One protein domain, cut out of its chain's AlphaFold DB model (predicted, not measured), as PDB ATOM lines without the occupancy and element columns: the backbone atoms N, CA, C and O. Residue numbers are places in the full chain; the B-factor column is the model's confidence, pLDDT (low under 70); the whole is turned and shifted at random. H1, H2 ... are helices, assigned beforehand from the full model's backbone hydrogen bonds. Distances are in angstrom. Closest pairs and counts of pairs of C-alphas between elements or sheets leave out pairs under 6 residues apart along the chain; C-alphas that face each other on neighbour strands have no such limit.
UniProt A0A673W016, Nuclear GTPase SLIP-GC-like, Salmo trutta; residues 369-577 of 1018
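What this domain is: This is residues 369 to 577 of the 1018 residues of the protein "Nuclear GTPase SLIP-GC-like" of Salmo trutta (UniProt A0A673W016). This is a long rod in which H6 and H8 run side by side in opposite ways, while H3, H4 and H5 follow one another in a row along H6. H1, H2 and H7 gather at one end, where H2 and H7 pack on the last part of H6. The printed part has 209 residues with eight named helices, H1 to H8 in order, and no named strand: all helix. It is only just loose, close to extended, with a radius of gyration of the C-alphas of 25.0 A and spans of 87 by 36 by 27 A.

How they stand to each other: Look first at H6, residues 469 to 520, the hub, which touches six helices and has a kink of 47 degrees near residue 514. H8, residues 544 to 577, touches it at a shallow tilt of 18 degrees; their closest C-alphas, Leu 504 and Ala 548, are 5.1 A apart. With H3, residues 421 to 440, they make an up and down bundle, each running against the one before; the closest C-alphas of H3 and H6, Asn 422 and Lys 509, are 5.6 A apart. H4, residues 449 to 456, touches H6, closest at C-alphas 454 and 486, 6.4 A. H5, residues 461 to 467, forms a hairpin with H6, closest at C-alphas 465 and 472, 5.5 A. H2, residues 390 to 402, and H7, residues 527 to 541, touch H6, closest at C-alphas 401 and 516, 4.4 A, and 531 and 519, 4.7 A. H1, residues 369 to 383, touches H3, closest at C-alphas 371 and 428, 5.6 A. Every O i to N i+4 pair is within hydrogen-bond range in H4, H7 and H8, but 9 of 11 in H1, 6 of 9 in H2, 12 of 16 in H3, 41 of 48 in H6 and 1 of 3 in H5, where 2 of 4 O i to N i+3 pairs are.

Where its parts are: Find C-alpha 469 at (449.432, 406.113, 522.912); H6 runs 73.6 A from there to C-alpha 520 at (425.323, 408.313, 453.387). H8 runs 48.7 A, ending at C-alpha 577, (441.616, 418.472, 510.741).

The domain as a whole: The C-alphas farthest apart, Glu 470 and Lys 525, are 87.5 A apart. The printed part has no cut, and its long link is residues 403 to 420. Residues 383 to 393, 395, 408 to 417 and 445 to 446 have pLDDT under 70.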
ATOM      1  N   ARG A 369     450.609 401.356 463.959       93.38
ATOM      2  CA  ARG A 369     451.375 400.899 462.787       93.38
ATOM      3  C   ARG A 369     450.676 399.741 462.062       93.38
ATOM      4  O   ARG A 369     450.474 399.790 460.850       93.38
ATOM      5  N   GLN A 370     450.239 398.717 462.801       92.25
ATOM      6  CA  GLN A 370     449.516 397.575 462.220       92.25
ATOM      7  C   GLN A 370     448.147 397.963 461.648       92.25
ATOM      8  O   GLN A 370     447.731 397.418 460.619       92.25
ATOM      9  N   SER A 371     447.447 398.890 462.308       90.69
ATOM     10  CA  SER A 371     446.145 399.389 461.860       90.69
ATOM     11  C   SER A 371     446.273 400.142 460.542       90.69
ATOM     12  O   SER A 371     445.478 399.898 459.643       90.69
ATOM     13  N   GLU A 372     447.296 400.985 460.392       89.88
ATOM     14  CA  GLU A 372     447.588 401.728 459.161       89.88
ATOM     15  C   GLU A 372     447.943 400.786 457.999       89.88
ATOM     16  O   GLU A 372     447.373 400.905 456.912       89.88
ATOM     17  N   GLU A 373     448.792 399.780 458.240       88.69
ATOM     18  CA  GLU A 373     449.184 398.777 457.235       88.69
ATOM     19  C   GLU A 373     448.016 397.874 456.801       88.69
ATOM     20  O   GLU A 373     447.889 397.507 455.630       88.69
ATOM     21  N   SER A 374     447.140 397.512 457.742       87.56
ATOM     22  CA  SER A 374     446.016 396.594 457.508       87.56
ATOM     23  C   SER A 374     444.681 397.298 457.251       87.56
ATOM     24  O   SER A 374     443.676 396.622 457.019       87.56
ATOM     25  N   CYS A 375     444.659 398.631 457.247       83.31
ATOM     26  CA  CYS A 375     443.469 399.479 457.186       83.31
ATOM     27  C   CYS A 375     442.530 399.093 456.029       83.31
ATOM     28  O   CYS A 375     441.351 398.787 456.218       83.31
ATOM     29  N   GLU A 376     443.095 398.983 454.826       81.12
ATOM     30  CA  GLU A 376     442.394 398.564 453.608       81.12
ATOM     31  C   GLU A 376     441.806 397.149 453.729       81.12
ATOM     32  O   GLU A 376     440.688 396.877 453.288       81.12
ATOM     33  N   LYS A 377     442.525 396.218 454.360       83.81
ATOM     34  CA  LYS A 377     442.061 394.838 454.559       83.81
ATOM     35  C   LYS A 377     440.916 394.771 455.574       83.81
ATOM     36  O   LYS A 377     439.942 394.059 455.327       83.81
ATOM     37  N   LEU A 378     441.023 395.503 456.685       79.06
ATOM     38  CA  LEU A 378     439.991 395.596 457.725       79.06
ATOM     39  C   LEU A 378     438.712 396.217 457.166       79.06
ATOM     40  O   LEU A 378     437.628 395.659 457.333       79.06
ATOM     41  N   MET A 379     438.857 397.303 456.406       77.94
ATOM     42  CA  MET A 379     437.750 397.941 455.708       77.94
ATOM     43  C   MET A 379     437.096 396.973 454.725       77.94
ATOM     44  O   MET A 379     435.894 396.773 454.793       77.94
ATOM     45  N   ASN A 380     437.845 396.308 453.842       77.69
ATOM     46  CA  ASN A 380     437.243 395.401 452.858       77.69
ATOM     47  C   ASN A 380     436.604 394.154 453.500       77.69
ATOM     48  O   ASN A 380     435.654 393.610 452.948       77.69
ATOM     49  N   LYS A 381     437.048 393.723 454.688       74.31
ATOM     50  CA  LYS A 381     436.376 392.655 455.449       74.31
ATOM     51  C   LYS A 381     434.938 393.036 455.824       74.31
ATOM     52  O   LYS A 381     434.062 392.177 455.812       74.31
ATOM     53  N   VAL A 382     434.716 394.313 456.129       71.50
ATOM     54  CA  VAL A 382     433.417 394.875 456.514       71.50
ATOM     55  C   VAL A 382     432.631 395.339 455.285       71.50
ATOM     56  O   VAL A 382     431.442 395.046 455.174       71.50
ATOM     57  N   ILE A 383     433.324 396.007 454.349       68.62
ATOM     58  CA  ILE A 383     432.798 396.784 453.217       68.62
ATOM     59  C   ILE A 383     432.829 396.003 451.861       68.62
ATOM     60  O   ILE A 383     432.461 396.528 450.810       68.62
ATOM     61  N   ALA A 384     433.328 394.757 451.814       64.25
ATOM     62  CA  ALA A 384     433.367 393.899 450.606       64.25
ATOM     63  C   ALA A 384     433.818 392.430 450.882       64.25
ATOM     64  O   ALA A 384     434.896 392.022 450.429       64.25
ATOM     65  N   PRO A 385     433.044 391.589 451.595       58.31
ATOM     66  CA  PRO A 385     433.416 390.190 451.816       58.31
ATOM     67  C   PRO A 385     433.455 389.403 450.488       58.31
ATOM     68  O   PRO A 385     432.553 389.515 449.659       58.31
ATOM     69  N   ARG A 386     434.514 388.609 450.261       45.53
ATOM     70  CA  ARG A 386     434.729 387.867 448.999       45.53
ATOM     71  C   ARG A 386     433.547 386.928 448.687       45.53
ATOM     72  O   ARG A 386     433.192 386.108 449.528       45.53
ATOM     73  N   GLY A 387     433.011 386.996 447.460       51.06
ATOM     74  CA  GLY A 387     432.143 385.956 446.879       51.06
ATOM     75  C   GLY A 387     430.617 386.162 446.919       51.06
ATOM     76  O   GLY A 387     429.904 385.169 446.831       51.06
ATOM     77  N   LYS A 388     430.084 387.392 447.045       50.75
ATOM     78  CA  LYS A 388     428.621 387.661 447.031       50.75
ATOM     79  C   LYS A 388     428.206 388.765 446.032       50.75
ATOM     80  O   LYS A 388     429.023 389.629 445.718       50.75
ATOM     81  N   LYS A 389     426.953 388.713 445.531       50.88
ATOM     82  CA  LYS A 389     426.352 389.635 444.530       50.88
ATOM     83  C   LYS A 389     426.388 391.110 445.003       50.88
ATOM     84  O   LYS A 389     426.274 391.388 446.194       50.88
ATOM     85  N   ALA A 390     426.542 392.056 444.070       51.69
ATOM     86  CA  ALA A 390     426.827 393.472 444.352       51.69
ATOM     87  C   ALA A 390     425.623 394.323 444.831       51.69
ATOM     88  O   ALA A 390     425.844 395.341 445.489       51.69
ATOM     89  N   SER A 391     424.378 393.926 444.534       53.44
ATOM     90  CA  SER A 391     423.159 394.718 444.800       53.44
ATOM     91  C   SER A 391     422.788 394.784 446.289       53.44
ATOM     92  O   SER A 391     422.710 395.877 446.848       53.44
ATOM     93  N   GLY A 392     422.679 393.642 446.980       57.78
ATOM     94  CA  GLY A 392     422.390 393.598 448.428       57.78
ATOM     95  C   GLY A 392     423.475 394.257 449.291       57.78
ATOM     96  O   GLY A 392     423.226 394.741 450.393       57.78
ATOM     97  N   TYR A 393     424.692 394.358 448.758       68.31
ATOM     98  CA  TYR A 393     425.827 394.947 449.449       68.31
ATOM     99  C   TYR A 393     425.768 396.485 449.525       68.31
ATOM    100  O   TYR A 393     426.246 397.084 450.490       68.31
ATOM    101  N   HIS A 394     425.147 397.140 448.539       71.38
ATOM    102  CA  HIS A 394     424.955 398.592 448.565       71.38
ATOM    103  C   HIS A 394     424.143 399.037 449.791       71.38
ATOM    104  O   HIS A 394     424.526 399.994 450.467       71.38
ATOM    105  N   GLN A 395     423.078 398.297 450.117       69.88
ATOM    106  CA  GLN A 395     422.209 398.588 451.259       69.88
ATOM    107  C   GLN A 395     422.935 398.433 452.598       69.88
ATOM    108  O   GLN A 395     422.774 399.269 453.486       69.88
ATOM    109  N   VAL A 396     423.812 397.432 452.720       75.00
ATOM    110  CA  VAL A 396     424.642 397.221 453.918       75.00
ATOM    111  C   VAL A 396     425.556 398.420 454.178       75.00
ATOM    112  O   VAL A 396     425.565 398.948 455.286       75.00
ATOM    113  N   VAL A 397     426.286 398.905 453.166       77.69
ATOM    114  CA  VAL A 397     427.194 400.064 453.325       77.69
ATOM    115  C   VAL A 397     426.426 401.341 453.627       77.69
ATOM    116  O   VAL A 397     426.834 402.118 454.488       77.69
ATOM    117  N   LYS A 398     425.301 401.551 452.942       77.94
ATOM    118  CA  LYS A 398     424.454 402.723 453.152       77.94
ATOM    119  C   LYS A 398     423.872 402.741 454.566       77.94
ATOM    120  O   LYS A 398     423.920 403.771 455.232       77.94
ATOM    121  N   SER A 399     423.384 401.595 455.042       77.00
ATOM    122  CA  SER A 399     422.912 401.408 456.418       77.00
ATOM    123  C   SER A 399     424.035 401.638 457.434       77.00
ATOM    124  O   SER A 399     423.845 402.390 458.386       77.00
ATOM    125  N   LEU A 400     425.225 401.086 457.188       81.50
ATOM    126  CA  LEU A 400     426.406 401.276 458.033       81.50
ATOM    127  C   LEU A 400     426.776 402.759 458.173       81.50
ATOM    128  O   LEU A 400     427.035 403.223 459.278       81.50
ATOM    129  N   CYS A 401     426.757 403.517 457.073       83.50
ATOM    130  CA  CYS A 401     427.045 404.952 457.086       83.50
ATOM    131  C   CYS A 401     425.948 405.754 457.806       83.50
ATOM    132  O   CYS A 401     426.254 406.588 458.652       83.50
ATOM    133  N   LYS A 402     424.663 405.466 457.558       79.50
ATOM    134  CA  LYS A 402     423.550 406.138 458.257       79.50
ATOM    135  C   LYS A 402     423.584 405.928 459.774       79.50
ATOM    136  O   LYS A 402     423.199 406.813 460.528       79.50
ATOM    137  N   ASN A 403     424.077 404.774 460.214       76.69
ATOM    138  CA  ASN A 403     424.098 404.359 461.614       76.69
ATOM    139  C   ASN A 403     425.492 404.490 462.256       76.69
ATOM    140  O   ASN A 403     425.845 403.733 463.161       76.69
ATOM    141  N   GLY A 404     426.318 405.433 461.785       81.56
ATOM    142  CA  GLY A 404     427.576 405.792 462.450       81.56
ATOM    143  C   GLY A 404     428.620 404.670 462.497       81.56
ATOM    144  O   GLY A 404     429.360 404.551 463.475       81.56
ATOM    145  N   GLY A 405     428.674 403.832 461.463       84.00
ATOM    146  CA  GLY A 405     429.630 402.733 461.340       84.00
ATOM    147  C   GLY A 405     429.105 401.371 461.787       84.00
ATOM    148  O   GLY A 405     429.870 400.407 461.777       84.00
ATOM    149  N   VAL A 406     427.827 401.271 462.163       81.94
ATOM    150  CA  VAL A 406     427.213 400.036 462.666       81.94
ATOM    151  C   VAL A 406     426.094 399.582 461.737       81.94
ATOM    152  O   VAL A 406     425.177 400.331 461.432       81.94
ATOM    153  N   HIS A 407     426.129 398.331 461.302       74.69
ATOM    154  CA  HIS A 407     425.045 397.702 460.565       74.69
ATOM    155  C   HIS A 407     424.644 396.405 461.251       74.69
ATOM    156  O   HIS A 407     425.482 395.554 461.538       74.69
ATOM    157  N   LYS A 408     423.347 396.224 461.474       67.94
ATOM    158  CA  LYS A 408     422.802 394.963 461.965       67.94
ATOM    159  C   LYS A 408     422.028 394.300 460.836       67.94
ATOM    160  O   LYS A 408     421.052 394.898 460.379       67.94
ATOM    161  N   PRO A 409     422.448 393.112 460.373       61.72
ATOM    162  CA  PRO A 409     421.684 392.389 459.370       61.72
ATOM    163  C   PRO A 409     420.317 392.004 459.954       61.72
ATOM    164  O   PRO A 409     420.250 391.411 461.036       61.72
ATOM    165  N   LYS A 410     419.243 392.372 459.248       54.06
ATOM    166  CA  LYS A 410     417.874 391.903 459.503       54.06
ATOM    167  C   LYS A 410     417.756 390.468 458.925       54.06
ATOM    168  O   LYS A 410     418.440 390.159 457.950       54.06
ATOM    169  N   GLY A 411     417.093 389.549 459.643       51.22
ATOM    170  CA  GLY A 411     416.963 388.129 459.256       51.22
ATOM    171  C   GLY A 411     417.032 387.105 460.411       51.22
ATOM    172  O   GLY A 411     417.148 387.471 461.589       51.22
ATOM    173  N   LYS A 412     416.960 385.797 460.072       44.22
ATOM    174  CA  LYS A 412     416.894 384.655 461.023       44.22
ATOM    175  C   LYS A 412     417.893 384.794 462.183       44.22
ATOM    176  O   LYS A 412     419.078 385.046 461.951       44.22
ATOM    177  N   LYS A 413     417.419 384.550 463.418       43.59
ATOM    178  CA  LYS A 413     418.141 384.721 464.704       43.59
ATOM    179  C   LYS A 413     419.608 384.261 464.688       43.59
ATOM    180  O   LYS A 413     420.473 384.953 465.208       43.59
ATOM    181  N   GLU A 414     419.916 383.164 463.999       39.19
ATOM    182  CA  GLU A 414     421.268 382.590 463.898       39.19
ATOM    183  C   GLU A 414     422.293 383.437 463.103       39.19
ATOM    184  O   GLU A 414     423.490 383.141 463.141       39.19
ATOM    185  N   ARG A 415     421.868 384.478 462.366       46.41
ATOM    186  CA  ARG A 415     422.728 385.306 461.489       46.41
ATOM    187  C   ARG A 415     422.887 386.773 461.928       46.41
ATOM    188  O   ARG A 415     423.584 387.522 461.246       46.41
ATOM    189  N   ARG A 416     422.331 387.177 463.079       57.28
ATOM    190  CA  ARG A 416     422.310 388.564 463.609       57.28
ATOM    191  C   ARG A 416     423.650 389.062 464.184       57.28
ATOM    192  O   ARG A 416     423.686 389.654 465.260       57.28
ATOM    193  N   ARG A 417     424.786 388.820 463.522       61.72
ATOM    194  CA  ARG A 417     426.062 389.402 463.983       61.72
ATOM    195  C   ARG A 417     426.129 390.870 463.575       61.72
ATOM    196  O   ARG A 417     426.134 391.173 462.385       61.72
ATOM    197  N   GLU A 418     426.182 391.758 464.568       71.12
ATOM    198  CA  GLU A 418     426.424 393.188 464.362       71.12
ATOM    199  C   GLU A 418     427.727 393.375 463.568       71.12
ATOM    200  O   GLU A 418     428.782 392.847 463.918       71.12
ATOM    201  N   ILE A 419     427.639 394.115 462.468       77.44
ATOM    202  CA  ILE A 419     428.777 394.559 461.679       77.44
ATOM    203  C   ILE A 419     429.153 395.949 462.183       77.44
ATOM    204  O   ILE A 419     428.436 396.915 461.942       77.44
ATOM    205  N   ASN A 420     430.288 396.059 462.864       84.44
ATOM    206  CA  ASN A 420     430.761 397.317 463.428       84.44
ATOM    207  C   ASN A 420     432.127 397.677 462.824       84.44
ATOM    208  O   ASN A 420     433.138 397.013 463.079       84.44
ATOM    209  N   LEU A 421     432.147 398.707 461.971       86.88
ATOM    210  CA  LEU A 421     433.373 399.173 461.325       86.88
ATOM    211  C   LEU A 421     434.319 399.807 462.343       86.88
ATOM    212  O   LEU A 421     435.510 399.524 462.291       86.88
ATOM    213  N   ASN A 422     433.804 400.600 463.285       90.75
ATOM    214  CA  ASN A 422     434.627 401.264 464.301       90.75
ATOM    215  C   ASN A 422     435.381 400.230 465.147       90.75
ATOM    216  O   ASN A 422     436.588 400.338 465.338       90.75
ATOM    217  N   GLU A 423     434.689 399.166 465.555       87.19
ATOM    218  CA  GLU A 423     435.280 398.048 466.294       87.19
ATOM    219  C   GLU A 423     436.307 397.279 465.451       87.19
ATOM    220  O   GLU A 423     437.387 396.923 465.921       87.19
ATOM    221  N   SER A 424     436.009 397.072 464.163       87.38
ATOM    222  CA  SER A 424     436.945 396.432 463.231       87.38
ATOM    223  C   SER A 424     438.221 397.254 463.039       87.38
ATOM    224  O   SER A 424     439.301 396.676 462.924       87.38
ATOM    225  N   LEU A 425     438.115 398.583 463.032       89.38
ATOM    226  CA  LEU A 425     439.252 399.498 462.940       89.38
ATOM    227  C   LEU A 425     440.046 399.570 464.253       89.38
ATOM    228  O   LEU A 425     441.269 399.634 464.209       89.38
ATOM    229  N   ALA A 426     439.380 399.479 465.408       91.44
ATOM    230  CA  ALA A 426     440.039 399.406 466.713       91.44
ATOM    231  C   ALA A 426     440.748 398.059 466.958       91.44
ATOM    232  O   ALA A 426     441.642 397.977 467.800       91.44
ATOM    233  N   SER A 427     440.360 396.995 466.240       89.31
ATOM    234  CA  SER A 427     440.725 395.608 466.567       89.31
ATOM    235  C   SER A 427     442.230 395.324 466.653       89.31
ATOM    236  O   SER A 427     442.643 394.555 467.518       89.31
ATOM    237  N   CYS A 428     443.057 395.952 465.810       89.19
ATOM    238  CA  CYS A 428     444.516 395.807 465.867       89.19
ATOM    239  C   CYS A 428     445.079 396.372 467.179       89.19
ATOM    240  O   CYS A 428     445.774 395.656 467.898       89.19
ATOM    241  N   MET A 429     444.710 397.608 467.538       93.06
ATOM    242  CA  MET A 429     445.101 398.219 468.816       93.06
ATOM    243  C   MET A 429     444.549 397.432 470.010       93.06
ATOM    244  O   MET A 429     445.300 397.149 470.941       93.06
ATOM    245  N   ARG A 430     443.278 396.997 469.959       89.81
ATOM    246  CA  ARG A 430     442.683 396.157 471.012       89.81
ATOM    247  C   ARG A 430     443.468 394.867 471.225       89.81
ATOM    248  O   ARG A 430     443.842 394.556 472.345       89.81
ATOM    249  N   SER A 431     443.789 394.159 470.145       87.75
ATOM    250  CA  SER A 431     444.454 392.856 470.243       87.75
ATOM    251  C   SER A 431     445.827 392.901 470.919       87.75
ATOM    252  O   SER A 431     446.244 391.897 471.490       87.75
ATOM    253  N   LEU A 432     446.513 394.049 470.871       90.88
ATOM    254  CA  LEU A 432     447.800 394.255 471.538       90.88
ATOM    255  C   LEU A 432     447.645 394.788 472.964       90.88
ATOM    256  O   LEU A 432     448.510 394.529 473.796       90.88
ATOM    257  N   ILE A 433     446.568 395.527 473.251       91.50
ATOM    258  CA  ILE A 433     446.343 396.109 474.574       91.50
ATOM    259  C   ILE A 433     445.580 395.179 475.514       91.50
ATOM    260  O   ILE A 433     445.751 395.305 476.714       91.50
ATOM    261  N   ASP A 434     444.763 394.245 475.016       89.31
ATOM    262  CA  ASP A 434     443.861 393.431 475.845       89.31
ATOM    263  C   ASP A 434     444.602 392.616 476.919       89.31
ATOM    264  O   ASP A 434     444.143 392.542 478.059       89.31
ATOM    265  N   GLU A 435     445.766 392.047 476.587       86.44
ATOM    266  CA  GLU A 435     446.589 391.284 477.539       86.44
ATOM    267  C   GLU A 435     447.216 392.180 478.618       86.44
ATOM    268  O   GLU A 435     447.185 391.848 479.807       86.44
ATOM    269  N   GLU A 436     447.725 393.351 478.229       89.44
ATOM    270  CA  GLU A 436     448.256 394.337 479.177       89.44
ATOM    271  C   GLU A 436     447.124 394.905 480.040       89.44
ATOM    272  O   GLU A 436     447.226 394.969 481.262       89.44
ATOM    273  N   PHE A 437     445.979 395.225 479.442       91.19
ATOM    274  CA  PHE A 437     444.810 395.731 480.148       91.19
ATOM    275  C   PHE A 437     444.289 394.718 481.169       91.19
ATOM    276  O   PHE A 437     444.001 395.093 482.305       91.19
ATOM    277  N   LYS A 438     444.238 393.427 480.814       87.75
ATOM    278  CA  LYS A 438     443.916 392.332 481.743       87.75
ATOM    279  C   LYS A 438     444.900 392.263 482.914       87.75
ATOM    280  O   LYS A 438     444.492 391.934 484.025       87.75
ATOM    281  N   THR A 439     446.170 392.580 482.682       88.19
ATOM    282  CA  THR A 439     447.224 392.552 483.705       88.19
ATOM    283  C   THR A 439     447.144 393.755 484.648       88.19
ATOM    284  O   THR A 439     447.204 393.594 485.869       88.19
ATOM    285  N   TYR A 440     446.959 394.961 484.104       90.12
ATOM    286  CA  TYR A 440     446.918 396.201 484.882       90.12
ATOM    287  C   TYR A 440     445.559 396.463 485.548       90.12
ATOM    288  O   TYR A 440     445.504 396.964 486.676       90.12
ATOM    289  N   PHE A 441     444.466 396.053 484.898       90.62
ATOM    290  CA  PHE A 441     443.084 396.230 485.347       90.62
ATOM    291  C   PHE A 441     442.299 394.900 485.384       90.62
ATOM    292  O   PHE A 441     441.252 394.781 484.742       90.62
ATOM    293  N   PRO A 442     442.752 393.889 486.148       86.81
ATOM    294  CA  PRO A 442     442.097 392.588 486.190       86.81
ATOM    295  C   PRO A 442     440.713 392.667 486.834       86.81
ATOM    296  O   PRO A 442     440.509 393.314 487.871       86.81
ATOM    297  N   ASN A 443     439.770 391.927 486.254       82.12
ATOM    298  CA  ASN A 443     438.443 391.727 486.832       82.12
ATOM    299  C   ASN A 443     438.347 390.487 487.727       82.12
ATOM    300  O   ASN A 443     437.493 390.439 488.612       82.12
ATOM    301  N   GLU A 444     439.211 389.495 487.506       73.44
ATOM    302  CA  GLU A 444     439.234 388.229 488.241       73.44
ATOM    303  C   GLU A 444     440.588 387.995 488.927       73.44
ATOM    304  O   GLU A 444     441.617 388.520 488.505       73.44
ATOM    305  N   GLY A 445     440.603 387.140 489.951       69.06
ATOM    306  CA  GLY A 445     441.846 386.642 490.541       69.06
ATOM    307  C   GLY A 445     442.651 387.696 491.313       69.06
ATOM    308  O   GLY A 445     442.133 388.333 492.234       69.06
ATOM    309  N   ARG A 446     443.956 387.806 491.008       65.44
ATOM    310  CA  ARG A 446     444.889 388.696 491.725       65.44
ATOM    311  C   ARG A 446     444.611 390.164 491.395       65.44
ATOM    312  O   ARG A 446     444.220 390.503 490.285       65.44
ATOM    313  N   ARG A 447     444.829 391.035 492.383       78.81
ATOM    314  CA  ARG A 447     444.718 392.491 492.222       78.81
ATOM    315  C   ARG A 447     445.793 392.943 491.226       78.81
ATOM    316  O   ARG A 447     446.920 392.472 491.310       78.81
ATOM    317  N   GLY A 448     445.430 393.808 490.280       84.12
ATOM    318  CA  GLY A 448     446.398 394.385 489.342       84.12
ATOM    319  C   GLY A 448     447.327 395.370 490.054       84.12
ATOM    320  O   GLY A 448     446.941 395.866 491.116       84.12
ATOM    321  N   PRO A 449     448.491 395.716 489.474       88.88
ATOM    322  CA  PRO A 449     449.504 396.567 490.102       88.88
ATOM    323  C   PRO A 449     448.941 397.869 490.686       88.88
ATOM    324  O   PRO A 449     449.207 398.203 491.836       88.88
ATOM    325  N   ILE A 450     448.084 398.575 489.937       90.12
ATOM    326  CA  ILE A 450     447.492 399.848 490.382       90.12
ATOM    327  C   ILE A 450     446.573 399.629 491.588       90.12
ATOM    328  O   ILE A 450     446.665 400.328 492.596       90.12
ATOM    329  N   ARG A 451     445.685 398.633 491.503       90.25
ATOM    330  CA  ARG A 451     444.759 398.313 492.593       90.25
ATOM    331  C   ARG A 451     445.505 397.824 493.832       90.25
ATOM    332  O   ARG A 451     445.143 398.200 494.939       90.25
ATOM    333  N   GLU A 452     446.541 397.013 493.651       91.38
ATOM    334  CA  GLU A 452     447.393 396.537 494.736       91.38
ATOM    335  C   GLU A 452     448.081 397.698 495.459       91.38
ATOM    336  O   GLU A 452     448.071 397.728 496.688       91.38
ATOM    337  N   GLN A 453     448.588 398.699 494.735       90.69
ATOM    338  CA  GLN A 453     449.156 399.899 495.354       90.69
ATOM    339  C   GLN A 453     448.120 400.677 496.182       90.69
ATOM    340  O   GLN A 453     448.429 401.108 497.290       90.69
ATOM    341  N   ILE A 454     446.879 400.818 495.695       90.88
ATOM    342  CA  ILE A 454     445.799 401.473 496.456       90.88
ATOM    343  C   ILE A 454     445.435 400.651 497.695       90.88
ATOM    344  O   ILE A 454     445.306 401.190 498.786       90.88
ATOM    345  N   ASP A 455     445.283 399.338 497.555       87.75
ATOM    346  CA  ASP A 455     444.860 398.464 498.648       87.75
ATOM    347  C   ASP A 455     445.920 398.340 499.755       87.75
ATOM    348  O   ASP A 455     445.592 398.333 500.946       87.75
ATOM    349  N   THR A 456     447.196 398.278 499.364       88.75
ATOM    350  CA  THR A 456     448.351 398.235 500.277       88.75
ATOM    351  C   THR A 456     448.756 399.615 500.795       88.75
ATOM    352  O   THR A 456     449.592 399.703 501.702       88.75
ATOM    353  N   PHE A 457     448.158 400.691 500.271       91.00
ATOM    354  CA  PHE A 457     448.360 402.033 500.790       91.00
ATOM    355  C   PHE A 457     447.999 402.070 502.279       91.00
ATOM    356  O   PHE A 457     446.912 401.661 502.706       91.00
ATOM    357  N   THR A 458     448.942 402.557 503.074       90.94
ATOM    358  CA  THR A 458     448.787 402.724 504.513       90.94
ATOM    359  C   THR A 458     449.686 403.855 504.975       90.94
ATOM    360  O   THR A 458     450.869 403.903 504.622       90.94
ATOM    361  N   LEU A 459     449.132 404.739 505.798       89.31
ATOM    362  CA  LEU A 459     449.901 405.704 506.576       89.31
ATOM    363  C   LEU A 459     450.590 405.039 507.777       89.31
ATOM    364  O   LEU A 459     451.364 405.683 508.480       89.31
ATOM    365  N   ASP A 460     450.326 403.745 508.001       86.88
ATOM    366  CA  ASP A 460     450.871 402.931 509.088       86.88
ATOM    367  C   ASP A 460     450.664 403.585 510.463       86.88
ATOM    368  O   ASP A 460     451.564 403.683 511.299       86.88
ATOM    369  N   THR A 461     449.438 404.058 510.698       85.75
ATOM    370  CA  THR A 461     449.038 404.671 511.971       85.75
ATOM    371  C   THR A 461     449.267 403.717 513.148       85.75
ATOM    372  O   THR A 461     449.686 404.160 514.211       85.75
ATOM    373  N   ASN A 462     449.120 402.401 512.938       82.50
ATOM    374  CA  ASN A 462     449.399 401.329 513.907       82.50
ATOM    375  C   ASN A 462     450.804 401.383 514.528       82.50
ATOM    376  O   ASN A 462     450.945 401.118 515.724       82.50
ATOM    377  N   SER A 463     451.845 401.734 513.763       84.88
ATOM    378  CA  SER A 463     453.188 401.896 514.342       84.88
ATOM    379  C   SER A 463     453.299 403.136 515.228       84.88
ATOM    380  O   SER A 463     454.056 403.123 516.200       84.88
ATOM    381  N   LEU A 464     452.508 404.172 514.940       85.31
ATOM    382  CA  LEU A 464     452.451 405.406 515.720       85.31
ATOM    383  C   LEU A 464     451.640 405.235 517.006       85.31
ATOM    384  O   LEU A 464     452.047 405.787 518.018       85.31
ATOM    385  N   PHE A 465     450.607 404.381 517.031       75.62
ATOM    386  CA  PHE A 465     449.880 404.050 518.271       75.62
ATOM    387  C   PHE A 465     450.800 403.563 519.393       75.62
ATOM    388  O   PHE A 465     450.555 403.841 520.561       75.62
ATOM    389  N   ARG A 466     451.846 402.798 519.052       77.31
ATOM    390  CA  ARG A 466     452.790 402.268 520.048       77.31
ATOM    391  C   ARG A 466     453.741 403.334 520.583       77.31
ATOM    392  O   ARG A 466     454.196 403.205 521.712       77.31
ATOM    393  N   LYS A 467     454.078 404.325 519.754       81.44
ATOM    394  CA  LYS A 467     455.010 405.407 520.095       81.44
ATOM    395  C   LYS A 467     454.316 406.571 520.800       81.44
ATOM    396  O   LYS A 467     454.910 407.144 521.700       81.44
ATOM    397  N   HIS A 468     453.067 406.838 520.421       83.31
ATOM    398  CA  HIS A 468     452.231 407.924 520.925       83.31
ATOM    399  C   HIS A 468     450.842 407.396 521.335       83.31
ATOM    400  O   HIS A 468     449.857 407.628 520.622       83.31
ATOM    401  N   PRO A 469     450.723 406.628 522.439       82.12
ATOM    402  CA  PRO A 469     449.432 406.113 522.912       82.12
ATOM    403  C   PRO A 469     448.394 407.214 523.178       82.12
ATOM    404  O   PRO A 469     447.193 407.006 522.984       82.12
ATOM    405  N   GLU A 470     448.858 408.394 523.578       79.19
ATOM    406  CA  GLU A 470     448.069 409.607 523.788       79.19
ATOM    407  C   GLU A 470     447.357 410.083 522.512       79.19
ATOM    408  O   GLU A 470     446.246 410.600 522.587       79.19
ATOM    409  N   MET A 471     447.923 409.809 521.331       82.62
ATOM    410  CA  MET A 471     447.356 410.181 520.028       82.62
ATOM    411  C   MET A 471     446.430 409.113 519.437       82.62
ATOM    412  O   MET A 471     445.989 409.229 518.292       82.62
ATOM    413  N   SER A 472     446.118 408.062 520.198       85.56
ATOM    414  CA  SER A 472     445.367 406.904 519.710       85.56
ATOM    415  C   SER A 472     444.054 407.280 519.020       85.56
ATOM    416  O   SER A 472     443.805 406.837 517.905       85.56
ATOM    417  N   LEU A 473     443.241 408.149 519.613       87.50
ATOM    418  CA  LEU A 473     441.944 408.539 519.051       87.50
ATOM    419  C   LEU A 473     442.064 409.313 517.722       87.50
ATOM    420  O   LEU A 473     441.339 409.020 516.770       87.50
ATOM    421  N   HIS A 474     443.040 410.218 517.614       87.56
ATOM    422  CA  HIS A 474     443.358 410.930 516.371       87.56
ATOM    423  C   HIS A 474     443.838 409.976 515.267       87.56
ATOM    424  O   HIS A 474     443.472 410.124 514.100       87.56
ATOM    425  N   LEU A 475     444.627 408.962 515.635       89.50
ATOM    426  CA  LEU A 475     445.119 407.935 514.717       89.50
ATOM    427  C   LEU A 475     444.017 406.949 514.280       89.50
ATOM    428  O   LEU A 475     444.078 406.454 513.153       89.50
ATOM    429  N   ILE A 476     443.007 406.681 515.123       88.50
ATOM    430  CA  ILE A 476     441.810 405.896 514.752       88.50
ATOM    431  C   ILE A 476     441.010 406.637 513.682       88.50
ATOM    432  O   ILE A 476     440.651 406.029 512.671       88.50
ATOM    433  N   PHE A 477     440.773 407.938 513.872       91.44
ATOM    434  CA  PHE A 477     440.109 408.774 512.873       91.44
ATOM    435  C   PHE A 477     440.844 408.712 511.529       91.44
ATOM    436  O   PHE A 477     440.266 408.295 510.530       91.44
ATOM    437  N   LEU A 478     442.152 408.987 511.517       91.25
ATOM    438  CA  LEU A 478     442.948 408.950 510.284       91.25
ATOM    439  C   LEU A 478     442.960 407.569 509.621       91.25
ATOM    440  O   LEU A 478     442.963 407.467 508.396       91.25
ATOM    441  N   LYS A 479     442.953 406.488 510.411       89.69
ATOM    442  CA  LYS A 479     442.874 405.127 509.865       89.69
ATOM    443  C   LYS A 479     441.515 404.832 509.227       89.69
ATOM    444  O   LYS A 479     441.448 404.082 508.250       89.69
ATOM    445  N   THR A 480     440.458 405.400 509.797       88.56
ATOM    446  CA  THR A 480     439.094 405.297 509.276       88.56
ATOM    447  C   THR A 480     438.997 406.030 507.942       88.56
ATOM    448  O   THR A 480     438.694 405.387 506.940       88.56
ATOM    449  N   GLU A 481     439.409 407.303 507.897       89.38
ATOM    450  CA  GLU A 481     439.460 408.110 506.669       89.38
ATOM    451  C   GLU A 481     440.293 407.434 505.571       89.38
ATOM    452  O   GLU A 481     439.859 407.328 504.427       89.38
ATOM    453  N   GLU A 482     441.466 406.882 505.913       90.06
ATOM    454  CA  GLU A 482     442.293 406.113 504.973       90.06
ATOM    455  C   GLU A 482     441.524 404.934 504.353       90.06
ATOM    456  O   GLU A 482     441.657 404.651 503.161       90.06
ATOM    457  N   THR A 483     440.736 404.217 505.154       85.50
ATOM    458  CA  THR A 483     440.018 403.014 504.714       85.50
ATOM    459  C   THR A 483     438.829 403.368 503.826       85.50
ATOM    460  O   THR A 483     438.695 402.797 502.740       85.50
ATOM    461  N   GLU A 484     438.014 404.340 504.239       84.06
ATOM    462  CA  GLU A 484     436.877 404.825 503.448       84.06
ATOM    463  C   GLU A 484     437.338 405.416 502.116       84.06
ATOM    464  O   GLU A 484     436.800 405.112 501.046       84.06
ATOM    465  N   PHE A 485     438.408 406.204 502.160       86.69
ATOM    466  CA  PHE A 485     438.939 406.848 500.978       86.69
ATOM    467  C   PHE A 485     439.554 405.843 499.985       86.69
ATOM    468  O   PHE A 485     439.338 405.961 498.775       86.69
ATOM    469  N   LYS A 486     440.228 404.784 500.462       88.69
ATOM    470  CA  LYS A 486     440.659 403.664 499.602       88.69
ATOM    471  C   LYS A 486     439.483 402.989 498.903       88.69
ATOM    472  O   LYS A 486     439.566 402.721 497.704       88.69
ATOM    473  N   ALA A 487     438.388 402.731 499.621       84.62
ATOM    474  CA  ALA A 487     437.195 402.131 499.030       84.62
ATOM    475  C   ALA A 487     436.622 403.012 497.906       84.62
ATOM    476  O   ALA A 487     436.332 402.505 496.818       84.62
ATOM    477  N   LYS A 488     436.557 404.333 498.125       86.25
ATOM    478  CA  LYS A 488     436.136 405.308 497.108       86.25
ATOM    479  C   LYS A 488     437.042 405.293 495.876       86.25
ATOM    480  O   LYS A 488     436.544 405.187 494.758       86.25
ATOM    481  N   LEU A 489     438.362 405.314 496.060       89.56
ATOM    482  CA  LEU A 489     439.312 405.259 494.944       89.56
ATOM    483  C   LEU A 489     439.209 403.976 494.123       89.56
ATOM    484  O   LEU A 489     439.383 404.011 492.908       89.56
ATOM    485  N   ILE A 490     438.922 402.842 494.761       87.44
ATOM    486  CA  ILE A 490     438.712 401.577 494.051       87.44
ATOM    487  C   ILE A 490     437.455 401.652 493.175       87.44
ATOM    488  O   ILE A 490     437.462 401.103 492.074       87.44
ATOM    489  N   CYS A 491     436.393 402.322 493.630       84.62
ATOM    490  CA  CYS A 491     435.210 402.581 492.807       84.62
ATOM    491  C   CYS A 491     435.536 403.520 491.635       84.62
ATOM    492  O   CYS A 491     435.246 403.180 490.490       84.62
ATOM    493  N   ASP A 492     436.230 404.632 491.889       86.44
ATOM    494  CA  ASP A 492     436.638 405.579 490.841       86.44
ATOM    495  C   ASP A 492     437.537 404.920 489.782       86.44
ATOM    496  O   ASP A 492     437.378 405.154 488.582       86.44
ATOM    497  N   LEU A 493     438.464 404.056 490.216       90.44
ATOM    498  CA  LEU A 493     439.329 403.263 489.343       90.44
ATOM    499  C   LEU A 493     438.507 402.363 488.415       90.44
ATOM    500  O   LEU A 493     438.824 402.263 487.229       90.44
ATOM    501  N   ARG A 494     437.452 401.717 488.936       86.44
ATOM    502  CA  ARG A 494     436.568 400.844 488.149       86.44
ATOM    503  C   ARG A 494     435.774 401.613 487.100       86.44
ATOM    504  O   ARG A 494     435.672 401.138 485.978       86.44
ATOM    505  N   GLU A 495     435.274 402.797 487.426       86.81
ATOM    506  CA  GLU A 495     434.546 403.625 486.459       86.81
ATOM    507  C   GLU A 495     435.473 404.197 485.383       86.81
ATOM    508  O   GLU A 495     435.182 404.133 484.186       86.81
ATOM    509  N   LYS A 496     436.637 404.721 485.781       90.50
ATOM    510  CA  LYS A 496     437.595 405.304 484.836       90.50
ATOM    511  C   LYS A 496     438.201 404.261 483.899       90.50
ATOM    512  O   LYS A 496     438.356 404.567 482.719       90.50
ATOM    513  N   LYS A 497     438.478 403.030 484.355       91.56
ATOM    514  CA  LYS A 497     438.988 401.977 483.453       91.56
ATOM    515  C   LYS A 497     438.001 401.652 482.321       91.56
ATOM    516  O   LYS A 497     438.454 401.444 481.200       91.56
ATOM    517  N   LYS A 498     436.679 401.665 482.574       89.88
ATOM    518  CA  LYS A 498     435.655 401.373 481.549       89.88
ATOM    519  C   LYS A 498     435.751 402.390 480.416       89.88
ATOM    520  O   LYS A 498     435.839 402.011 479.253       89.88
ATOM    521  N   LYS A 499     435.834 403.672 480.790       89.75
ATOM    522  CA  LYS A 499     435.987 404.802 479.862       89.75
ATOM    523  C   LYS A 499     437.278 404.701 479.054       89.75
ATOM    524  O   LYS A 499     437.252 404.825 477.836       89.75
ATOM    525  N   ILE A 500     438.403 404.415 479.715       93.56
ATOM    526  CA  ILE A 500     439.703 404.239 479.043       93.56
ATOM    527  C   ILE A 500     439.626 403.108 478.010       93.56
ATOM    528  O   ILE A 500     440.105 403.266 476.890       93.56
ATOM    529  N   TYR A 501     438.992 401.983 478.348       91.81
ATOM    530  CA  TYR A 501     438.872 400.852 477.428       91.81
ATOM    531  C   TYR A 501     437.939 401.126 476.237       91.81
ATOM    532  O   TYR A 501     438.208 400.665 475.124       91.81
ATOM    533  N   SER A 502     436.841 401.868 476.435       89.31
ATOM    534  CA  SER A 502     435.911 402.215 475.347       89.31
ATOM    535  C   SER A 502     436.451 403.305 474.412       89.31
ATOM    536  O   SER A 502     436.072 403.339 473.238       89.31
ATOM    537  N   THR A 503     437.404 404.119 474.886       92.94
ATOM    538  CA  THR A 503     437.963 405.277 474.166       92.94
ATOM    539  C   THR A 503     438.502 404.933 472.775       92.94
ATOM    540  O   THR A 503     438.292 405.708 471.846       92.94
ATOM    541  N   LEU A 504     439.143 403.771 472.577       92.25
ATOM    542  CA  LEU A 504     439.674 403.397 471.255       92.25
ATOM    543  C   LEU A 504     438.583 403.360 470.174       92.25
ATOM    544  O   LEU A 504     438.763 403.909 469.088       92.25
ATOM    545  N   THR A 505     437.444 402.729 470.465       90.44
ATOM    546  CA  THR A 505     436.346 402.610 469.494       90.44
ATOM    547  C   THR A 505     435.529 403.898 469.415       90.44
ATOM    548  O   THR A 505     435.085 404.262 468.325       90.44
ATOM    549  N   GLU A 506     435.356 404.612 470.531       91.38
ATOM    550  CA  GLU A 506     434.661 405.906 470.574       91.38
ATOM    551  C   GLU A 506     435.411 406.982 469.780       91.38
ATOM    552  O   GLU A 506     434.827 407.595 468.889       91.38
ATOM    553  N   SER A 507     436.721 407.130 469.986       93.88
ATOM    554  CA  SER A 507     437.543 408.103 469.258       93.88
ATOM    555  C   SER A 507     437.564 407.833 467.751       93.88
ATOM    556  O   SER A 507     437.463 408.763 466.941       93.88
ATOM    557  N   ILE A 508     437.613 406.556 467.343       92.44
ATOM    558  CA  ILE A 508     437.479 406.176 465.929       92.44
ATOM    559  C   ILE A 508     436.093 406.548 465.404       92.44
ATOM    560  O   ILE A 508     435.997 407.156 464.338       92.44
ATOM    561  N   LYS A 509     435.025 406.210 466.135       90.50
ATOM    562  CA  LYS A 509     433.644 406.533 465.751       90.50
ATOM    563  C   LYS A 509     433.462 408.038 465.556       90.50
ATOM    564  O   LYS A 509     432.935 408.444 464.521       90.50
ATOM    565  N   ASP A 510     433.948 408.848 466.488       90.69
ATOM    566  CA  ASP A 510     433.861 410.308 466.437       90.69
ATOM    567  C   ASP A 510     434.667 410.873 465.267       90.69
ATOM    568  O   ASP A 510     434.191 411.724 464.512       90.69
ATOM    569  N   SER A 511     435.869 410.339 465.049       91.25
ATOM    570  CA  SER A 511     436.723 410.736 463.930       91.25
ATOM    571  C   SER A 511     436.114 410.359 462.577       91.25
ATOM    572  O   SER A 511     436.275 411.097 461.604       91.25
ATOM    573  N   MET A 512     435.381 409.247 462.502       90.44
ATOM    574  CA  MET A 512     434.697 408.772 461.295       90.44
ATOM    575  C   MET A 512     433.311 409.400 461.090       90.44
ATOM    576  O   MET A 512     432.796 409.374 459.972       90.44
ATOM    577  N   HIS A 513     432.708 410.008 462.117       89.19
ATOM    578  CA  HIS A 513     431.310 410.454 462.119       89.19
ATOM    579  C   HIS A 513     430.946 411.348 460.925       89.19
ATOM    580  O   HIS A 513     430.001 411.068 460.186       89.19
ATOM    581  N   ARG A 514     431.755 412.382 460.659       87.50
ATOM    582  CA  ARG A 514     431.552 413.279 459.507       87.50
ATOM    583  C   ARG A 514     431.677 412.575 458.157       87.50
ATOM    584  O   ARG A 514     431.085 413.021 457.178       87.50
ATOM    585  N   CYS A 515     432.498 411.534 458.070       89.38
ATOM    586  CA  CYS A 515     432.652 410.754 456.849       89.38
ATOM    587  C   CYS A 515     431.446 409.837 456.630       89.38
ATOM    588  O   CYS A 515     430.941 409.758 455.517       89.38
ATOM    589  N   TYR A 516     430.921 409.227 457.695       90.56
ATOM    590  CA  TYR A 516     429.693 408.439 457.625       90.56
ATOM    591  C   TYR A 516     428.502 409.252 457.108       90.56
ATOM    592  O   TYR A 516     427.790 408.781 456.223       90.56
ATOM    593  N   ILE A 517     428.332 410.488 457.589       85.50
ATOM    594  CA  ILE A 517     427.273 411.389 457.109       85.50
ATOM    595  C   ILE A 517     427.438 411.651 455.606       85.50
ATOM    596  O   ILE A 517     426.545 411.306 454.835       85.50
ATOM    597  N   ARG A 518     428.609 412.145 455.177       86.94
ATOM    598  CA  ARG A 518     428.903 412.439 453.760       86.94
ATOM    599  C   ARG A 518     428.727 411.222 452.854       86.94
ATOM    600  O   ARG A 518     428.101 411.310 451.803       86.94
ATOM    601  N   ALA A 519     429.222 410.061 453.282       87.38
ATOM    602  CA  ALA A 519     429.057 408.823 452.535       87.38
ATOM    603  C   ALA A 519     427.567 408.463 452.386       87.38
ATOM    604  O   ALA A 519     427.130 408.078 451.304       87.38
ATOM    605  N   SER A 520     426.754 408.644 453.430       83.44
ATOM    606  CA  SER A 520     425.323 408.313 453.387       83.44
ATOM    607  C   SER A 520     424.495 409.173 452.418       83.44
ATOM    608  O   SER A 520     423.425 408.733 451.984       83.44
ATOM    609  N   GLU A 521     424.993 410.359 452.049       85.31
ATOM    610  CA  GLU A 521     424.345 411.308 451.132       85.31
ATOM    611  C   GLU A 521     424.522 410.929 449.650       85.31
ATOM    612  O   GLU A 521     423.786 411.411 448.787       85.31
ATOM    613  N   HIS A 522     425.464 410.038 449.318       83.31
ATOM    614  CA  HIS A 522     425.678 409.623 447.933       83.31
ATOM    615  C   HIS A 522     424.511 408.778 447.394       83.31
ATOM    616  O   HIS A 522     424.215 407.684 447.877       83.31
ATOM    617  N   THR A 523     423.896 409.250 446.308       79.06
ATOM    618  CA  THR A 523     422.778 408.594 445.607       79.06
ATOM    619  C   THR A 523     423.080 408.415 444.112       79.06
ATOM    620  O   THR A 523     424.082 408.932 443.611       79.06
ATOM    621  N   GLY A 524     422.266 407.628 443.399       76.62
ATOM    622  CA  GLY A 524     422.388 407.397 441.951       76.62
ATOM    623  C   GLY A 524     423.442 406.359 441.530       76.62
ATOM    624  O   GLY A 524     424.037 405.664 442.361       76.62
ATOM    625  N   LYS A 525     423.687 406.260 440.214       75.06
ATOM    626  CA  LYS A 525     424.643 405.316 439.597       75.06
ATOM    627  C   LYS A 525     426.052 405.493 440.176       75.06
ATOM    628  O   LYS A 525     426.483 406.624 440.382       75.06
ATOM    629  N   ASP A 526     426.751 404.396 440.471       78.62
ATOM    630  CA  ASP A 526     428.079 404.349 441.124       78.62
ATOM    631  C   ASP A 526     428.152 404.885 442.571       78.62
ATOM    632  O   ASP A 526     429.242 405.071 443.116       78.62
ATOM    633  N   SER A 527     427.015 405.088 443.241       78.00
ATOM    634  CA  SER A 527     426.966 405.540 444.643       78.00
ATOM    635  C   SER A 527     427.750 404.637 445.602       78.00
ATOM    636  O   SER A 527     428.471 405.147 446.452       78.00
ATOM    637  N   LEU A 528     427.701 403.308 445.438       80.00
ATOM    638  CA  LEU A 528     428.505 402.373 446.245       80.00
ATOM    639  C   LEU A 528     430.011 402.634 446.125       80.00
ATOM    640  O   LEU A 528     430.738 402.528 447.112       80.00
ATOM    641  N   LYS A 529     430.481 402.960 444.918       82.25
ATOM    642  CA  LYS A 529     431.887 403.276 444.668       82.25
ATOM    643  C   LYS A 529     432.253 404.603 445.335       82.25
ATOM    644  O   LYS A 529     433.205 404.626 446.102       82.25
ATOM    645  N   ARG A 530     431.430 405.646 445.159       85.31
ATOM    646  CA  ARG A 530     431.625 406.951 445.818       85.31
ATOM    647  C   ARG A 530     431.657 406.847 447.346       85.31
ATOM    648  O   ARG A 530     432.568 407.381 447.959       85.31
ATOM    649  N   MET A 531     430.742 406.083 447.952       85.25
ATOM    650  CA  MET A 531     430.749 405.815 449.400       85.25
ATOM    651  C   MET A 531     432.052 405.167 449.871       85.25
ATOM    652  O   MET A 531     432.621 405.560 450.887       85.25
ATOM    653  N   LYS A 532     432.537 404.163 449.133       84.12
ATOM    654  CA  LYS A 532     433.799 403.482 449.446       84.12
ATOM    655  C   LYS A 532     434.996 404.415 449.303       84.12
ATOM    656  O   LYS A 532     435.891 404.360 450.144       84.12
ATOM    657  N   ASP A 533     435.009 405.240 448.265       85.94
ATOM    658  CA  ASP A 533     436.085 406.190 447.999       85.94
ATOM    659  C   ASP A 533     436.132 407.289 449.074       85.94
ATOM    660  O   ASP A 533     437.217 407.583 449.571       85.94
ATOM    661  N   GLU A 534     434.980 407.808 449.518       89.31
ATOM    662  CA  GLU A 534     434.873 408.788 450.614       89.31
ATOM    663  C   GLU A 534     435.440 408.225 451.928       89.31
ATOM    664  O   GLU A 534     436.304 408.841 452.556       89.31
ATOM    665  N   LEU A 535     435.023 407.008 452.307       87.50
ATOM    666  CA  LEU A 535     435.532 406.325 453.501       87.50
ATOM    667  C   LEU A 535     437.048 406.077 453.412       87.50
ATOM    668  O   LEU A 535     437.778 406.366 454.360       87.50
ATOM    669  N   ARG A 536     437.547 405.602 452.260       85.44
ATOM    670  CA  ARG A 536     438.989 405.380 452.026       85.44
ATOM    671  C   ARG A 536     439.786 406.673 452.115       85.44
ATOM    672  O   ARG A 536     440.859 406.689 452.711       85.44
ATOM    673  N   HIS A 537     439.281 407.736 451.500       86.94
ATOM    674  CA  HIS A 537     439.933 409.037 451.484       86.94
ATOM    675  C   HIS A 537     440.056 409.599 452.898       86.94
ATOM    676  O   HIS A 537     441.140 410.015 453.307       86.94
ATOM    677  N   HIS A 538     438.974 409.538 453.680       88.69
ATOM    678  CA  HIS A 538     438.986 410.007 455.062       88.69
ATOM    679  C   HIS A 538     439.967 409.207 455.924       88.69
ATOM    680  O   HIS A 538     440.747 409.802 456.659       88.69
ATOM    681  N   MET A 539     439.999 407.882 455.785       82.69
ATOM    682  CA  MET A 539     440.891 407.015 456.565       82.69
ATOM    683  C   MET A 539     442.377 407.174 456.209       82.69
ATOM    684  O   MET A 539     443.219 406.941 457.066       82.69
ATOM    685  N   LYS A 540     442.717 407.567 454.972       79.69
ATOM    686  CA  LYS A 540     444.112 407.819 454.554       79.69
ATOM    687  C   LYS A 540     444.626 409.201 454.945       79.69
ATOM    688  O   LYS A 540     445.817 409.355 455.181       79.69
ATOM    689  N   ASN A 541     443.740 410.193 454.974       76.31
ATOM    690  CA  ASN A 541     444.124 411.593 455.177       76.31
ATOM    691  C   ASN A 541     443.938 412.080 456.614       76.31
ATOM    692  O   ASN A 541     444.343 413.194 456.933       76.31
ATOM    693  N   ASN A 542     443.312 411.278 457.475       81.12
ATOM    694  CA  ASN A 542     443.133 411.604 458.881       81.12
ATOM    695  C   ASN A 542     443.910 410.616 459.743       81.12
ATOM    696  O   ASN A 542     443.868 409.407 459.526       81.12
ATOM    697  N   ASN A 543     444.530 411.143 460.792       87.56
ATOM    698  CA  ASN A 543     445.286 410.387 461.785       87.56
ATOM    699  C   ASN A 543     444.349 409.666 462.776       87.56
ATOM    700  O   ASN A 543     444.476 409.826 463.986       87.56
ATOM    701  N   ILE A 544     443.367 408.908 462.271       92.75
ATOM    702  CA  ILE A 544     442.283 408.318 463.078       92.75
ATOM    703  C   ILE A 544     442.812 407.386 464.176       92.75
ATOM    704  O   ILE A 544     442.324 407.419 465.301       92.75
ATOM    705  N   PHE A 545     443.837 406.590 463.867       93.38
ATOM    706  CA  PHE A 545     444.418 405.626 464.802       93.38
ATOM    707  C   PHE A 545     445.314 406.320 465.827       93.38
ATOM    708  O   PHE A 545     445.243 406.025 467.017       93.38
ATOM    709  N   GLN A 546     446.114 407.287 465.377       94.12
ATOM    710  CA  GLN A 546     446.979 408.073 466.250       94.12
ATOM    711  C   GLN A 546     446.162 408.919 467.238       94.12
ATOM    712  O   GLN A 546     446.496 408.942 468.419       94.12
ATOM    713  N   LYS A 547     445.049 409.520 466.801       93.94
ATOM    714  CA  LYS A 547     444.126 410.223 467.699       93.94
ATOM    715  C   LYS A 547     443.507 409.275 468.732       93.94
ATOM    716  O   LYS A 547     443.502 409.590 469.914       93.94
ATOM    717  N   ALA A 548     443.060 408.088 468.318       95.19
ATOM    718  CA  ALA A 548     442.521 407.092 469.248       95.19
ATOM    719  C   ALA A 548     443.551 406.644 470.302       95.19
ATOM    720  O   ALA A 548     443.203 406.479 471.473       95.19
ATOM    721  N   LYS A 549     444.826 406.500 469.909       96.38
ATOM    722  CA  LYS A 549     445.937 406.273 470.841       96.38
ATOM    723  C   LYS A 549     446.078 407.426 471.838       96.38
ATOM    724  O   LYS A 549     446.131 407.175 473.039       96.38
ATOM    725  N   GLU A 550     446.159 408.662 471.349       96.44
ATOM    726  CA  GLU A 550     446.323 409.864 472.180       96.44
ATOM    727  C   GLU A 550     445.176 410.024 473.185       96.44
ATOM    728  O   GLU A 550     445.429 410.268 474.365       96.44
ATOM    729  N   ASP A 551     443.934 409.801 472.754       96.06
ATOM    730  CA  ASP A 551     442.757 409.888 473.619       96.06
ATOM    731  C   ASP A 551     442.797 408.827 474.739       96.06
ATOM    732  O   ASP A 551     442.533 409.137 475.905       96.06
ATOM    733  N   MET A 552     443.190 407.582 474.429       96.06
ATOM    734  CA  MET A 552     443.309 406.516 475.437       96.06
ATOM    735  C   MET A 552     444.447 406.789 476.438       96.06
ATOM    736  O   MET A 552     444.266 406.594 477.643       96.06
ATOM    737  N   LEU A 553     445.604 407.267 475.962       96.50
ATOM    738  CA  LEU A 553     446.741 407.648 476.811       96.50
ATOM    739  C   LEU A 553     446.409 408.852 477.703       96.50
ATOM    740  O   LEU A 553     446.732 408.849 478.891       96.50
ATOM    741  N   SER A 554     445.684 409.838 477.173       95.38
ATOM    742  CA  SER A 554     445.124 410.947 477.955       95.38
ATOM    743  C   SER A 554     444.196 410.435 479.060       95.38
ATOM    744  O   SER A 554     444.268 410.884 480.205       95.38
ATOM    745  N   GLY A 555     443.383 409.414 478.771       94.38
ATOM    746  CA  GLY A 555     442.579 408.712 479.771       94.38
ATOM    747  C   GLY A 555     443.398 408.151 480.945       94.38
ATOM    748  O   GLY A 555     442.979 408.284 482.098       94.38
ATOM    749  N   LEU A 556     444.582 407.584 480.684       94.94
ATOM    750  CA  LEU A 556     445.493 407.088 481.726       94.94
ATOM    751  C   LEU A 556     446.127 408.213 482.551       94.94
ATOM    752  O   LEU A 556     446.191 408.099 483.776       94.94
ATOM    753  N   ILE A 557     446.539 409.310 481.911       93.31
ATOM    754  CA  ILE A 557     447.066 410.497 482.608       93.31
ATOM    755  C   ILE A 557     445.993 411.061 483.549       93.31
ATOM    756  O   ILE A 557     446.230 411.234 484.742       93.31
ATOM    757  N   ASN A 558     444.764 411.216 483.053       94.06
ATOM    758  CA  ASN A 558     443.622 411.683 483.843       94.06
ATOM    759  C   ASN A 558     443.251 410.736 485.000       94.06
ATOM    760  O   ASN A 558     442.654 411.160 485.996       94.06
ATOM    761  N   LEU A 559     443.542 409.438 484.878       94.50
ATOM    762  CA  LEU A 559     443.395 408.483 485.977       94.50
ATOM    763  C   LEU A 559     444.494 408.680 487.027       94.50
ATOM    764  O   LEU A 559     444.180 408.707 488.218       94.50
ATOM    765  N   LYS A 560     445.747 408.853 486.593       94.25
ATOM    766  CA  LYS A 560     446.895 409.095 487.477       94.25
ATOM    767  C   LYS A 560     446.689 410.350 488.302       94.25
ATOM    768  O   LYS A 560     446.738 410.289 489.530       94.25
ATOM    769  N   ASP A 561     446.385 411.454 487.631       91.62
ATOM    770  CA  ASP A 561     446.184 412.747 488.273       91.62
ATOM    771  C   ASP A 561     445.019 412.694 489.257       91.62
ATOM    772  O   ASP A 561     445.133 413.194 490.374       91.62
ATOM    773  N   HIS A 562     443.927 412.007 488.901       91.62
ATOM    774  CA  HIS A 562     442.797 411.812 489.806       91.62
ATOM    775  C   HIS A 562     443.192 411.061 491.079       91.62
ATOM    776  O   HIS A 562     442.925 411.551 492.171       91.62
ATOM    777  N   ILE A 563     443.842 409.899 490.961       90.06
ATOM    778  CA  ILE A 563     444.225 409.086 492.126       90.06
ATOM    779  C   ILE A 563     445.220 409.845 493.011       90.06
ATOM    780  O   ILE A 563     445.023 409.944 494.222       90.06
ATOM    781  N   VAL A 564     446.269 410.410 492.407       90.12
ATOM    782  CA  VAL A 564     447.327 411.143 493.115       90.12
ATOM    783  C   VAL A 564     446.769 412.380 493.816       90.12
ATOM    784  O   VAL A 564     447.047 412.594 494.997       90.12
ATOM    785  N   MET A 565     445.967 413.184 493.116       89.38
ATOM    786  CA  MET A 565     445.386 414.405 493.670       89.38
ATOM    787  C   MET A 565     444.396 414.091 494.789       89.38
ATOM    788  O   MET A 565     444.453 414.727 495.837       89.38
ATOM    789  N   GLN A 566     443.523 413.097 494.605       88.62
ATOM    790  CA  GLN A 566     442.536 412.740 495.622       88.62
ATOM    791  C   GLN A 566     443.220 412.189 496.889       88.62
ATOM    792  O   GLN A 566     442.879 412.641 497.981       88.62
ATOM    793  N   LEU A 567     444.233 411.308 496.768       89.44
ATOM    794  CA  LEU A 567     445.047 410.845 497.913       89.44
ATOM    795  C   LEU A 567     445.695 411.999 498.655       89.44
ATOM    796  O   LEU A 567     445.640 412.053 499.881       89.44
ATOM    797  N   LYS A 568     446.309 412.914 497.904       89.06
ATOM    798  CA  LYS A 568     446.997 414.061 498.478       89.06
ATOM    799  C   LYS A 568     446.027 414.950 499.243       89.06
ATOM    800  O   LYS A 568     446.247 415.194 500.419       89.06
ATOM    801  N   CYS A 569     444.971 415.428 498.589       88.25
ATOM    802  CA  CYS A 569     444.064 416.413 499.169       88.25
ATOM    803  C   CYS A 569     443.283 415.839 500.353       88.25
ATOM    804  O   CYS A 569     443.312 416.430 501.425       88.25
ATOM    805  N   LYS A 570     442.645 414.671 500.207       87.62
ATOM    806  CA  LYS A 570     441.736 414.146 501.239       87.62
ATOM    807  C   LYS A 570     442.454 413.716 502.513       87.62
ATOM    808  O   LYS A 570     441.996 414.020 503.613       87.62
ATOM    809  N   LEU A 571     443.601 413.051 502.382       90.88
ATOM    810  CA  LEU A 571     444.369 412.641 503.557       90.88
ATOM    811  C   LEU A 571     445.098 413.822 504.197       90.88
ATOM    812  O   LEU A 571     445.216 413.843 505.418       90.88
ATOM    813  N   GLN A 572     445.530 414.819 503.415       90.44
ATOM    814  CA  GLN A 572     446.062 416.064 503.973       90.44
ATOM    815  C   GLN A 572     444.983 416.831 504.748       90.44
ATOM    816  O   GLN A 572     445.231 417.205 505.885       90.44
ATOM    817  N   GLU A 573     443.777 416.982 504.191       91.06
ATOM    818  CA  GLU A 573     442.622 417.580 504.881       91.06
ATOM    819  C   GLU A 573     442.323 416.853 506.200       91.06
ATOM    820  O   GLU A 573     442.136 417.488 507.233       91.06
ATOM    821  N   SER A 574     442.350 415.516 506.189       91.25
ATOM    822  CA  SER A 574     442.124 414.699 507.389       91.25
ATOM    823  C   SER A 574     443.221 414.900 508.440       91.25
ATOM    824  O   SER A 574     442.938 414.977 509.637       91.25
ATOM    825  N   MET A 575     444.485 415.002 508.014       91.12
ATOM    826  CA  MET A 575     445.617 415.299 508.898       91.12
ATOM    827  C   MET A 575     445.534 416.712 509.472       91.12
ATOM    828  O   MET A 575     445.732 416.886 510.671       91.12
ATOM    829  N   ASP A 576     445.190 417.704 508.657       88.62
ATOM    830  CA  ASP A 576     445.035 419.090 509.093       88.62
ATOM    831  C   ASP A 576     443.878 419.214 510.101       88.62
ATOM    832  O   ASP A 576     444.023 419.840 511.156       88.62
ATOM    833  N   LEU A 577     442.759 418.534 509.835       88.19
ATOM    834  CA  LEU A 577     441.616 418.472 510.741       88.19
ATOM    835  C   LEU A 577     441.981 417.798 512.071       88.19
ATOM    836  O   LEU A 577     441.663 418.313 513.135       88.19
TER     837      LEU A 577